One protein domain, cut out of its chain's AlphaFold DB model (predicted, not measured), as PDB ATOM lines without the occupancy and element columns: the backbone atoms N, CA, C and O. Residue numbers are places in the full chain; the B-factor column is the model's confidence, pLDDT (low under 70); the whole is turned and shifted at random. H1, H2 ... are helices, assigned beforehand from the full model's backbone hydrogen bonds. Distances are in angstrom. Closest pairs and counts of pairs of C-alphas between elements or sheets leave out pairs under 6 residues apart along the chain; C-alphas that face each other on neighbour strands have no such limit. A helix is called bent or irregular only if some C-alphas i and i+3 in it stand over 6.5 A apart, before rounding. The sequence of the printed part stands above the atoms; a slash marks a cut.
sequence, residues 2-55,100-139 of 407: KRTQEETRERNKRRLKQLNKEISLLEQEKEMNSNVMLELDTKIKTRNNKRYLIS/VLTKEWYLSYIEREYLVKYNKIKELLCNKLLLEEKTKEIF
ATOM      1  N   LYS A   2     116.675 161.006 117.440       71.56
ATOM      2  CA  LYS A   2     116.341 160.827 118.861       71.56
ATOM      3  C   LYS A   2     115.482 159.565 118.962       71.56
ATOM      4  O   LYS A   2     114.420 159.526 118.350       71.56
ATOM      5  N   ARG A   3     115.956 158.533 119.670       73.50
ATOM      6  CA  ARG A   3     115.112 157.373 120.001       73.50
ATOM      7  C   ARG A   3     113.899 157.876 120.763       73.50
ATOM      8  O   ARG A   3     114.040 158.722 121.650       73.50
ATOM      9  N   THR A   4     112.727 157.384 120.396       90.12
ATOM     10  CA  THR A   4     111.494 157.770 121.071       90.12
ATOM     11  C   THR A   4     111.547 157.283 122.521       90.12
ATOM     12  O   THR A   4     112.168 156.266 122.852       90.12
ATOM     13  N   GLN A   5     110.931 158.041 123.428       88.81
ATOM     14  CA  GLN A   5     110.875 157.690 124.850       88.81
ATOM     15  C   GLN A   5     110.285 156.281 125.052       88.81
ATOM     16  O   GLN A   5     110.706 155.548 125.947       88.81
ATOM     17  N   GLU A   6     109.383 155.876 124.157       89.75
ATOM     18  CA  GLU A   6     108.723 154.575 124.156       89.75
ATOM     19  C   GLU A   6     109.673 153.405 123.857       89.75
ATOM     20  O   GLU A   6     109.686 152.418 124.591       89.75
ATOM     21  N   GLU A   7     110.573 153.536 122.876       93.25
ATOM     22  CA  GLU A   7     111.598 152.513 122.609       93.25
ATOM     23  C   GLU A   7     112.499 152.267 123.828       93.25
ATOM     24  O   GLU A   7     112.923 151.138 124.102       93.25
ATOM     25  N   THR A   8     112.786 153.327 124.587       89.69
ATOM     26  CA  THR A   8     113.602 153.227 125.803       89.69
ATOM     27  C   THR A   8     112.849 152.492 126.912       89.69
ATOM     28  O   THR A   8     113.440 151.650 127.598       89.69
ATOM     29  N   ARG A   9     111.541 152.739 127.060       84.81
ATOM     30  CA  ARG A   9     110.681 152.023 128.018       84.81
ATOM     31  C   ARG A   9     110.600 150.540 127.695       84.81
ATOM     32  O   ARG A   9     110.843 149.712 128.575       84.81
ATOM     33  N   GLU A  10     110.350 150.201 126.437       95.38
ATOM     34  CA  GLU A  10     110.208 148.806 126.026       95.38
ATOM     35  C   GLU A  10     111.531 148.037 126.186       95.38
ATOM     36  O   GLU A  10     111.559 146.900 126.668       95.38
ATOM     37  N   ARG A  11     112.671 148.687 125.911       93.31
ATOM     38  CA  ARG A  11     113.997 148.114 126.193       93.31
ATOM     39  C   ARG A  11     114.214 147.851 127.683       93.31
ATOM     40  O   ARG A  11     114.737 146.793 128.045       93.31
ATOM     41  N   ASN A  12     113.817 148.784 128.545       91.00
ATOM     42  CA  ASN A  12     113.941 148.626 129.994       91.00
ATOM     43  C   ASN A  12     113.027 147.512 130.521       91.00
ATOM     44  O   ASN A  12     113.464 146.704 131.339       91.00
ATOM     45  N   LYS A  13     111.810 147.383 129.982       94.19
ATOM     46  CA  LYS A  13     110.878 146.291 130.304       94.19
ATOM     47  C   LYS A  13     111.458 144.917 129.956       94.19
ATOM     48  O   LYS A  13     111.373 143.989 130.761       94.19
ATOM     49  N   ARG A  14     112.105 144.781 128.793       95.69
ATOM     50  CA  ARG A  14     112.793 143.536 128.394       95.69
ATOM     51  C   ARG A  14     113.968 143.208 129.315       95.69
ATOM     52  O   ARG A  14     114.090 142.063 129.743       95.69
ATOM     53  N   ARG A  15     114.783 144.207 129.673       91.75
ATOM     54  CA  ARG A  15     115.878 144.041 130.646       91.75
ATOM     55  C   ARG A  15     115.364 143.598 132.013       91.75
ATOM     56  O   ARG A  15     115.938 142.695 132.608       91.75
ATOM     57  N   LEU A  16     114.256 144.169 132.481       92.31
ATOM     58  CA  LEU A  16     113.645 143.781 133.752       92.31
ATOM     59  C   LEU A  16     113.147 142.327 133.730       92.31
ATOM     60  O   LEU A  16     113.369 141.588 134.686       92.31
ATOM     61  N   LYS A  17     112.534 141.886 132.622       94.50
ATOM     62  CA  LYS A  17     112.145 140.477 132.436       94.50
ATOM     63  C   LYS A  17     113.355 139.536 132.465       94.50
ATOM     64  O   LYS A  17     113.279 138.484 133.091       94.50
ATOM     65  N   GLN A  18     114.461 139.916 131.823       95.50
ATOM     66  CA  GLN A  18     115.705 139.138 131.851       95.50
ATOM     67  C   GLN A  18     116.281 139.039 133.268       95.50
ATOM     68  O   GLN A  18     116.579 137.936 133.714       95.50
ATOM     69  N   LEU A  19     116.342 140.156 134.000       92.88
ATOM     70  CA  LEU A  19     116.821 140.175 135.386       92.88
ATOM     71  C   LEU A  19     115.964 139.305 136.310       92.88
ATOM     72  O   LEU A  19     116.503 138.557 137.115       92.88
ATOM     73  N   ASN A  20     114.635 139.354 136.184       92.19
ATOM     74  CA  ASN A  20     113.763 138.501 136.995       92.19
ATOM     75  C   ASN A  20     113.975 137.007 136.691       92.19
ATOM     76  O   ASN A  20     113.941 136.192 137.609       92.19
ATOM     77  N   LYS A  21     114.239 136.646 135.426       97.12
ATOM     78  CA  LYS A  21     114.581 135.267 135.053       97.12
ATOM     79  C   LYS A  21     115.919 134.831 135.659       97.12
ATOM     80  O   LYS A  21     116.016 133.721 136.165       97.12
ATOM     81  N   GLU A  22     116.929 135.696 135.625       95.06
ATOM     82  CA  GLU A  22     118.246 135.423 136.215       95.06
ATOM     83  C   GLU A  22     118.167 135.258 137.739       95.06
ATOM     84  O   GLU A  22     118.717 134.301 138.276       95.06
ATOM     85  N   ILE A  23     117.415 136.123 138.429       89.75
ATOM     86  CA  ILE A  23     117.180 136.010 139.877       89.75
ATOM     87  C   ILE A  23     116.515 134.671 140.214       89.75
ATOM     88  O   ILE A  23     116.984 133.976 141.110       89.75
ATOM     89  N   SER A  24     115.481 134.279 139.465       96.69
ATOM     90  CA  SER A  24     114.789 133.005 139.681       96.69
ATOM     91  C   SER A  24     115.716 131.795 139.505       96.69
ATOM     92  O   SER A  24     115.657 130.860 140.301       96.69
ATOM     93  N   LEU A  25     116.621 131.825 138.517       95.75
ATOM     94  CA  LEU A  25     117.623 130.770 138.330       95.75
ATOM     95  C   LEU A  25     118.632 130.718 139.487       95.75
ATOM     96  O   LEU A  25     118.975 129.634 139.954       95.75
ATOM     97  N   LEU A  26     119.084 131.874 139.977       92.06
ATOM     98  CA  LEU A  26     120.017 131.950 141.106       92.06
ATOM     99  C   LEU A  26     119.378 131.488 142.423       92.06
ATOM    100  O   LEU A  26     120.054 130.880 143.253       92.06
ATOM    101  N   GLU A  27     118.084 131.742 142.624       91.44
ATOM    102  CA  GLU A  27     117.331 131.226 143.772       91.44
ATOM    103  C   GLU A  27     117.221 129.698 143.732       91.44
ATOM    104  O   GLU A  27     117.498 129.044 144.739       91.44
ATOM    105  N   GLN A  28     116.931 129.127 142.560       96.12
ATOM    106  CA  GLN A  28     116.912 127.677 142.363       96.12
ATOM    107  C   GLN A  28     118.296 127.048 142.604       96.12
ATOM    108  O   GLN A  28     118.417 126.018 143.270       96.12
ATOM    109  N   GLU A  29     119.365 127.671 142.100       91.25
ATOM    110  CA  GLU A  29     120.735 127.195 142.317       91.25
ATOM    111  C   GLU A  29     121.129 127.257 143.802       91.25
ATOM    112  O   GLU A  29     121.764 126.339 144.328       91.25
ATOM    113  N   LYS A  30     120.726 128.321 144.503       90.75
ATOM    114  CA  LYS A  30     120.933 128.462 145.947       90.75
ATOM    115  C   LYS A  30     120.240 127.338 146.720       90.75
ATOM    116  O   LYS A  30     120.853 126.783 147.630       90.75
ATOM    117  N   GLU A  31     119.000 127.005 146.373       93.19
ATOM    118  CA  GLU A  31     118.255 125.911 147.008       93.19
ATOM    119  C   GLU A  31     118.949 124.559 146.792       93.19
ATOM    120  O   GLU A  31     119.197 123.829 147.754       93.19
ATOM    121  N   MET A  32     119.380 124.272 145.560       91.62
ATOM    122  CA  MET A  32     120.144 123.061 145.248       91.62
ATOM    123  C   MET A  32     121.452 122.985 146.055       91.62
ATOM    124  O   MET A  32     121.747 121.951 146.654       91.62
ATOM    125  N   ASN A  33     122.210 124.082 146.135       88.94
ATOM    126  CA  ASN A  33     123.452 124.133 146.912       88.94
ATOM    127  C   ASN A  33     123.204 123.965 148.420       88.94
ATOM    128  O   ASN A  33     123.979 123.292 149.098       88.94
ATOM    129  N   SER A  34     122.112 124.532 148.945       90.81
ATOM    130  CA  SER A  34     121.703 124.353 150.343       90.81
ATOM    131  C   SER A  34     121.404 122.886 150.656       90.81
ATOM    132  O   SER A  34     121.848 122.369 151.682       90.81
ATOM    133  N   ASN A  35     120.710 122.190 149.753       90.56
ATOM    134  CA  ASN A  35     120.400 120.770 149.912       90.56
ATOM    135  C   ASN A  35     121.667 119.900 149.885       90.56
ATOM    136  O   ASN A  35     121.824 119.023 150.735       90.56
ATOM    137  N   VAL A  36     122.613 120.192 148.983       89.06
ATOM    138  CA  VAL A  36     123.917 119.501 148.930       89.06
ATOM    139  C   VAL A  36     124.714 119.711 150.222       89.06
ATOM    140  O   VAL A  36     125.314 118.768 150.739       89.06
ATOM    141  N   MET A  37     124.704 120.925 150.777       81.38
ATOM    142  CA  MET A  37     125.369 121.216 152.051       81.38
ATOM    143  C   MET A  37     124.747 120.440 153.219       81.38
ATOM    144  O   MET A  37     125.481 119.832 153.999       81.38
ATOM    145  N   LEU A  38     123.414 120.378 153.307       90.88
ATOM    146  CA  LEU A  38     122.719 119.582 154.328       90.88
ATOM    147  C   LEU A  38     123.036 118.078 154.210       90.88
ATOM    148  O   LEU A  38     123.252 117.397 155.217       90.88
ATOM    149  N   GLU A  39     123.125 117.548 152.988       90.88
ATOM    150  CA  GLU A  39     123.534 116.158 152.751       90.88
ATOM    151  C   GLU A  39     124.992 115.900 153.185       90.88
ATOM    152  O   GLU A  39     125.318 114.858 153.764       90.88
ATOM    153  N   LEU A  40     125.899 116.851 152.951       83.50
ATOM    154  CA  LEU A  40     127.286 116.740 153.404       83.50
ATOM    155  C   LEU A  40     127.399 116.781 154.932       83.50
ATOM    156  O   LEU A  40     128.140 115.970 155.501       83.50
ATOM    157  N   ASP A  41     126.653 117.664 155.592       86.94
ATOM    158  CA  ASP A  41     126.629 117.783 157.052       86.94
ATOM    159  C   ASP A  41     126.082 116.521 157.722       86.94
ATOM    160  O   ASP A  41     126.654 116.029 158.699       86.94
ATOM    161  N   THR A  42     125.013 115.942 157.174       91.38
ATOM    162  CA  THR A  42     124.481 114.663 157.667       91.38
ATOM    163  C   THR A  42     125.505 113.539 157.502       91.38
ATOM    164  O   THR A  42     125.793 112.844 158.477       91.38
ATOM    165  N   LYS A  43     126.167 113.421 156.340       85.94
ATOM    166  CA  LYS A  43     127.256 112.442 156.128       85.94
ATOM    167  C   LYS A  43     128.436 112.644 157.085       85.94
ATOM    168  O   LYS A  43     129.043 111.659 157.512       85.94
ATOM    169  N   ILE A  44     128.783 113.889 157.425       79.00
ATOM    170  CA  ILE A  44     129.811 114.202 158.435       79.00
ATOM    171  C   ILE A  44     129.387 113.687 159.804       79.00
ATOM    172  O   ILE A  44     130.141 112.940 160.428       79.00
ATOM    173  N   LYS A  45     128.172 114.034 160.243       87.38
ATOM    174  CA  LYS A  45     127.632 113.598 161.535       87.38
ATOM    175  C   LYS A  45     127.593 112.073 161.637       87.38
ATOM    176  O   LYS A  45     128.075 111.522 162.622       87.38
ATOM    177  N   THR A  46     127.132 111.374 160.597       86.56
ATOM    178  CA  THR A  46     127.112 109.902 160.580       86.56
ATOM    179  C   THR A  46     128.518 109.301 160.678       86.56
ATOM    180  O   THR A  46     128.705 108.312 161.385       86.56
ATOM    181  N   ARG A  47     129.523 109.877 160.004       74.94
ATOM    182  CA  ARG A  47     130.919 109.404 160.108       74.94
ATOM    183  C   ARG A  47     131.506 109.637 161.497       74.94
ATOM    184  O   ARG A  47     132.181 108.747 162.005       74.94
ATOM    185  N   ASN A  48     131.226 110.783 162.113       73.56
ATOM    186  CA  ASN A  48     131.692 111.076 163.467       73.56
ATOM    187  C   ASN A  48     131.055 110.119 164.483       73.56
ATOM    188  O   ASN A  48     131.779 109.518 165.266       73.56
ATOM    189  N   ASN A  49     129.746 109.863 164.390       78.56
ATOM    190  CA  ASN A  49     129.063 108.899 165.262       78.56
ATOM    191  C   ASN A  49     129.642 107.477 165.137       78.56
ATOM    192  O   ASN A  49     129.806 106.789 166.140       78.56
ATOM    193  N   LYS A  50     130.024 107.047 163.923       75.56
ATOM    194  CA  LYS A  50     130.699 105.752 163.718       75.56
ATOM    195  C   LYS A  50     132.095 105.686 164.345       75.56
ATOM    196  O   LYS A  50     132.508 104.601 164.734       75.56
ATOM    197  N   ARG A  51     132.820 106.808 164.454       67.12
ATOM    198  CA  ARG A  51     134.134 106.838 165.124       67.12
ATOM    199  C   ARG A  51     134.009 106.632 166.631       67.12
ATOM    200  O   ARG A  51     134.817 105.902 167.190       67.12
ATOM    201  N   TYR A  52     132.991 107.214 167.266       66.88
ATOM    202  CA  TYR A  52     132.769 107.038 168.707       66.88
ATOM    203  C   TYR A  52     132.430 105.585 169.073       66.88
ATOM    204  O   TYR A  52     132.937 105.078 170.063       66.88
ATOM    205  N   LEU A  53     131.688 104.872 168.218       63.53
ATOM    206  CA  LEU A  53     131.326 103.464 168.446       63.53
ATOM    207  C   LEU A  53     132.509 102.480 168.396       63.53
ATOM    208  O   LEU A  53     132.395 101.375 168.914       63.53
ATOM    209  N   ILE A  54     133.636 102.851 167.783       57.50
ATOM    210  CA  ILE A  54     134.829 101.987 167.713       57.50
ATOM    211  C   ILE A  54     135.737 102.199 168.945       57.50
ATOM    212  O   ILE A  54     136.607 101.380 169.215       57.50
ATOM    213  N   SER A  55     135.516 103.262 169.728       51.50
ATOM    214  CA  SER A  55     136.402 103.669 170.826       51.50
ATOM    215  C   SER A  55     136.122 102.998 172.178       51.50
ATOM    216  O   SER A  55     136.977 103.090 173.055       51.50
ATOM    217  N   VAL A 100     148.205 118.243 150.344       54.25
ATOM    218  CA  VAL A 100     147.038 117.460 150.741       54.25
ATOM    219  C   VAL A 100     145.875 118.437 150.815       54.25
ATOM    220  O   VAL A 100     145.820 119.290 151.697       54.25
ATOM    221  N   LEU A 101     144.967 118.348 149.843       51.59
ATOM    222  CA  LEU A 101     143.711 119.088 149.867       51.59
ATOM    223  C   LEU A 101     142.871 118.510 151.008       51.59
ATOM    224  O   LEU A 101     142.266 117.444 150.879       51.59
ATOM    225  N   THR A 102     142.901 119.174 152.158       69.62
ATOM    226  CA  THR A 102     142.080 118.792 153.303       69.62
ATOM    227  C   THR A 102     140.610 119.049 152.985       69.62
ATOM    228  O   THR A 102     140.251 119.850 152.116       69.62
ATOM    229  N   LYS A 103     139.718 118.376 153.713       70.12
ATOM    230  CA  LYS A 103     138.280 118.642 153.615       70.12
ATOM    231  C   LYS A 103     137.944 120.106 153.928       70.12
ATOM    232  O   LYS A 103     137.029 120.661 153.331       70.12
ATOM    233  N   GLU A 104     138.711 120.722 154.821       61.00
ATOM    234  CA  GLU A 104     138.620 122.144 155.161       61.00
ATOM    235  C   GLU A 104     138.935 123.025 153.952       61.00
ATOM    236  O   GLU A 104     138.189 123.955 153.676       61.00
ATOM    237  N   TRP A 105     139.956 122.677 153.159       75.44
ATOM    238  CA  TRP A 105     140.265 123.401 151.926       75.44
ATOM    239  C   TRP A 105     139.103 123.361 150.926       75.44
ATOM    240  O   TRP A 105     138.759 124.382 150.330       75.44
ATOM    241  N   TYR A 106     138.457 122.201 150.767       75.19
ATOM    242  CA  TYR A 106     137.279 122.073 149.904       75.19
ATOM    243  C   TYR A 106     136.094 122.912 150.412       75.19
ATOM    244  O   TYR A 106     135.420 123.564 149.615       75.19
ATOM    245  N   LEU A 107     135.871 122.952 151.729       73.06
ATOM    246  CA  LEU A 107     134.846 123.809 152.334       73.06
ATOM    247  C   LEU A 107     135.155 125.296 152.120       73.06
ATOM    248  O   LEU A 107     134.275 126.026 151.675       73.06
ATOM    249  N   SER A 108     136.401 125.733 152.332       66.75
ATOM    250  CA  SER A 108     136.822 127.116 152.059       66.75
ATOM    251  C   SER A 108     136.689 127.488 150.578       66.75
ATOM    252  O   SER A 108     136.349 128.626 150.248       66.75
ATOM    253  N   TYR A 109     136.927 126.540 149.667       79.12
ATOM    254  CA  TYR A 109     136.702 126.739 148.236       79.12
ATOM    255  C   TYR A 109     135.212 126.952 147.918       79.12
ATOM    256  O   TYR A 109     134.868 127.923 147.242       79.12
ATOM    257  N   ILE A 110     134.325 126.097 148.447       77.81
ATOM    258  CA  ILE A 110     132.868 126.252 148.286       77.81
ATOM    259  C   ILE A 110     132.389 127.574 148.893       77.81
ATOM    260  O   ILE A 110     131.595 128.282 148.275       77.81
ATOM    261  N   GLU A 111     132.870 127.927 150.083       80.31
ATOM    262  CA  GLU A 111     132.509 129.172 150.762       80.31
ATOM    263  C   GLU A 111     132.879 130.397 149.916       80.31
ATOM    264  O   GLU A 111     132.073 131.316 149.748       80.31
ATOM    265  N   ARG A 112     134.068 130.387 149.301       80.62
ATOM    266  CA  ARG A 112     134.506 131.447 148.390       80.62
ATOM    267  C   ARG A 112     133.614 131.551 147.150       80.62
ATOM    268  O   ARG A 112     133.213 132.658 146.794       80.62
ATOM    269  N   GLU A 113     133.294 130.428 146.509       80.50
ATOM    270  CA  GLU A 113     132.359 130.371 145.371       80.50
ATOM    271  C   GLU A 113     130.979 130.935 145.754       80.50
ATOM    272  O   GLU A 113     130.404 131.758 145.034       80.50
ATOM    273  N   TYR A 114     130.473 130.556 146.928       82.94
ATOM    274  CA  TYR A 114     129.203 131.051 147.454       82.94
ATOM    275  C   TYR A 114     129.233 132.565 147.704       82.94
ATOM    276  O   TYR A 114     128.305 133.274 147.310       82.94
ATOM    277  N   LEU A 115     130.314 133.087 148.290       80.38
ATOM    278  CA  LEU A 115     130.495 134.525 148.516       80.38
ATOM    279  C   LEU A 115     130.535 135.323 147.206       80.38
ATOM    280  O   LEU A 115     129.956 136.411 147.137       80.38
ATOM    281  N   VAL A 116     131.166 134.793 146.154       86.56
ATOM    282  CA  VAL A 116     131.166 135.423 144.822       86.56
ATOM    283  C   VAL A 116     129.743 135.503 144.264       86.56
ATOM    284  O   VAL A 116     129.311 136.583 143.849       86.56
ATOM    285  N   LYS A 117     128.977 134.405 144.321       83.12
ATOM    286  CA  LYS A 117     127.574 134.373 143.866       83.12
ATOM    287  C   LYS A 117     126.685 135.311 144.686       83.12
ATOM    288  O   LYS A 117     125.901 136.069 144.118       83.12
ATOM    289  N   TYR A 118     126.854 135.334 146.006       83.44
ATOM    290  CA  TYR A 118     126.133 136.238 146.901       83.44
ATOM    291  C   TYR A 118     126.393 137.713 146.567       83.44
ATOM    292  O   TYR A 118     125.451 138.501 146.443       83.44
ATOM    293  N   ASN A 119     127.658 138.088 146.363       81.19
ATOM    294  CA  ASN A 119     128.016 139.447 145.961       81.19
ATOM    295  C   ASN A 119     127.420 139.807 144.598       81.19
ATOM    296  O   ASN A 119     126.955 140.935 144.422       81.19
ATOM    297  N   LYS A 120     127.350 138.847 143.666       87.75
ATOM    298  CA  LYS A 120     126.711 139.069 142.368       87.75
ATOM    299  C   LYS A 120     125.209 139.311 142.491       87.75
ATOM    300  O   LYS A 120     124.700 140.268 141.914       87.75
ATOM    301  N   ILE A 121     124.509 138.507 143.290       80.44
ATOM    302  CA  ILE A 121     123.081 138.706 143.587       80.44
ATOM    303  C   ILE A 121     122.855 140.086 144.207       80.44
ATOM    304  O   ILE A 121     121.945 140.810 143.802       80.44
ATOM    305  N   LYS A 122     123.706 140.482 145.158       83.75
ATOM    306  CA  LYS A 122     123.640 141.799 145.801       83.75
ATOM    307  C   LYS A 122     123.807 142.938 144.788       83.75
ATOM    308  O   LYS A 122     123.027 143.887 144.819       83.75
ATOM    309  N   GLU A 123     124.768 142.827 143.870       88.69
ATOM    310  CA  GLU A 123     124.979 143.786 142.777       88.69
ATOM    311  C   GLU A 123     123.751 143.878 141.853       88.69
ATOM    312  O   GLU A 123     123.264 144.974 141.566       88.69
ATOM    313  N   LEU A 124     123.201 142.734 141.427       84.56
ATOM    314  CA  LEU A 124     122.003 142.674 140.584       84.56
ATOM    315  C   LEU A 124     120.784 143.291 141.278       84.56
ATOM    316  O   LEU A 124     120.023 144.026 140.646       84.56
ATOM    317  N   LEU A 125     120.623 143.051 142.579       79.75
ATOM    318  CA  LEU A 125     119.548 143.636 143.375       79.75
ATOM    319  C   LEU A 125     119.697 145.161 143.479       79.75
ATOM    320  O   LEU A 125     118.719 145.883 143.289       79.75
ATOM    321  N   CYS A 126     120.913 145.667 143.705       81.25
ATOM    322  CA  CYS A 126     121.195 147.104 143.675       81.25
ATOM    323  C   CYS A 126     120.871 147.721 142.305       81.25
ATOM    324  O   CYS A 126     120.190 148.745 142.239       81.25
ATOM    325  N   ASN A 127     121.282 147.073 141.212       80.06
ATOM    326  CA  ASN A 127     120.979 147.526 139.853       80.06
ATOM    327  C   ASN A 127     119.471 147.530 139.571       80.06
ATOM    328  O   ASN A 127     118.960 148.485 138.985       80.06
ATOM    329  N   LYS A 128     118.741 146.503 140.023       85.12
ATOM    330  CA  LYS A 128     117.277 146.449 139.936       85.12
ATOM    331  C   LYS A 128     116.641 147.614 140.690       85.12
ATOM    332  O   LYS A 128     115.816 148.315 140.113       85.12
ATOM    333  N   LEU A 129     117.054 147.863 141.932       80.94
ATOM    334  CA  LEU A 129     116.523 148.959 142.747       80.94
ATOM    335  C   LEU A 129     116.782 150.336 142.122       80.94
ATOM    336  O   LEU A 129     115.909 151.198 142.220       80.94
ATOM    337  N   LEU A 130     117.939 150.525 141.481       81.44
ATOM    338  CA  LEU A 130     118.306 151.758 140.777       81.44
ATOM    339  C   LEU A 130     117.533 151.927 139.461       81.44
ATOM    340  O   LEU A 130     117.152 153.038 139.099       81.44
ATOM    341  N   LEU A 131     117.275 150.838 138.734       79.88
ATOM    342  CA  LEU A 131     116.409 150.867 137.554       79.88
ATOM    343  C   LEU A 131     114.960 151.158 137.936       79.88
ATOM    344  O   LEU A 131     114.328 151.980 137.281       79.88
ATOM    345  N   GLU A 132     114.465 150.540 139.010       75.81
ATOM    346  CA  GLU A 132     113.160 150.860 139.583       75.81
ATOM    347  C   GLU A 132     113.087 152.345 139.937       75.81
ATOM    348  O   GLU A 132     112.144 153.003 139.520       75.81
ATOM    349  N   GLU A 133     114.096 152.898 140.612       71.44
ATOM    350  CA  GLU A 133     114.176 154.326 140.943       71.44
ATOM    351  C   GLU A 133     114.172 155.227 139.698       71.44
ATOM    352  O   GLU A 133     113.381 156.163 139.615       71.44
ATOM    353  N   LYS A 134     114.952 154.891 138.665       74.38
ATOM    354  CA  LYS A 134     114.919 155.611 137.377       74.38
ATOM    355  C   LYS A 134     113.579 155.493 136.657       74.38
ATOM    356  O   LYS A 134     113.213 156.376 135.891       74.38
ATOM    357  N   THR A 135     112.839 154.410 136.883       68.69
ATOM    358  CA  THR A 135     111.467 154.266 136.382       68.69
ATOM    359  C   THR A 135     110.417 154.881 137.316       68.69
ATOM    360  O   THR A 135     109.268 155.029 136.908       68.69
ATOM    361  N   LYS A 136     110.781 155.279 138.546       53.25
ATOM    362  CA  LYS A 136     109.877 155.821 139.575       53.25
ATOM    363  C   LYS A 136     109.569 157.302 139.458       53.25
ATOM    364  O   LYS A 136     108.632 157.735 140.123       53.25
ATOM    365  N   GLU A 137     110.199 158.041 138.549       55.41
ATOM    366  CA  GLU A 137     109.616 159.317 138.100       55.41
ATOM    367  C   GLU A 137     108.188 159.132 137.530       55.41
ATOM    368  O   GLU A 137     107.449 160.099 137.400       55.41
ATOM    369  N   ILE A 138     107.755 157.886 137.280       56.62
ATOM    370  CA  ILE A 138     106.400 157.516 136.847       56.62
ATOM    371  C   ILE A 138     105.480 157.113 138.031       56.62
ATOM    372  O   ILE A 138     104.261 157.150 137.897       56.62
ATOM    373  N   PHE A 139     106.014 156.771 139.215       52.22
ATOM    374  CA  PHE A 139     105.236 156.288 140.375       52.22
ATOM    375  C   PHE A 139     105.695 156.928 141.697       52.22
ATOM    376  O   PHE A 139     106.211 156.259 142.599       52.22
TER     377      PHE A 139
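What this domain is: This is residues 2 to 55 and 100 to 139 of the 407 residues of an uncharacterized protein of Nematocida sp. ERTm5 (UniProt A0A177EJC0). Two long helices, H1 and H2, lie side by side as a slim rod, running opposite ways and meeting loosely over a short stretch. Residues 38 to 55, of which 38 to 54 belong to H1, stick out at one end. The printed part has 94 residues, with two named helices in the order H1, H2 and no named strand, and is all helix. It is extended, with a radius of gyration of the C-alphas of 21.8 A and spans of 79 by 23 by 18 A.

How they stand to each other: H1, residues 5 to 54, touches H2, residues 103 to 138, at a shallow tilt of 24 degrees. The closest C-alphas, those of Ile 23 and Ile 121, are 7.5 A apart. H1 touches H2 with residues 16 to 26 alone, and H2 touches H1 with residues 121 to 128 alone. O i to N i+4 pairs are within hydrogen-bond range in 45 of 46 cases in H1 and 30 of 32 in H2.

Where its parts are: H1 begins at C-alpha 5 (110.875, 157.690, 124.850) and is 74.3 A long. H2 is 53.0 A long and ends at C-alpha 138 (106.400, 157.516, 136.847). H2 is irregular, only just: C-alphas 134 and 137 are 6.51 A apart.

The domain as a whole: Residues 56 to 99 are not printed; C-alphas 55 and 100 are 26.6 A apart across the cut. Confidence is under 70 at 15 residues, among them 51 to 55 and 135 to 139.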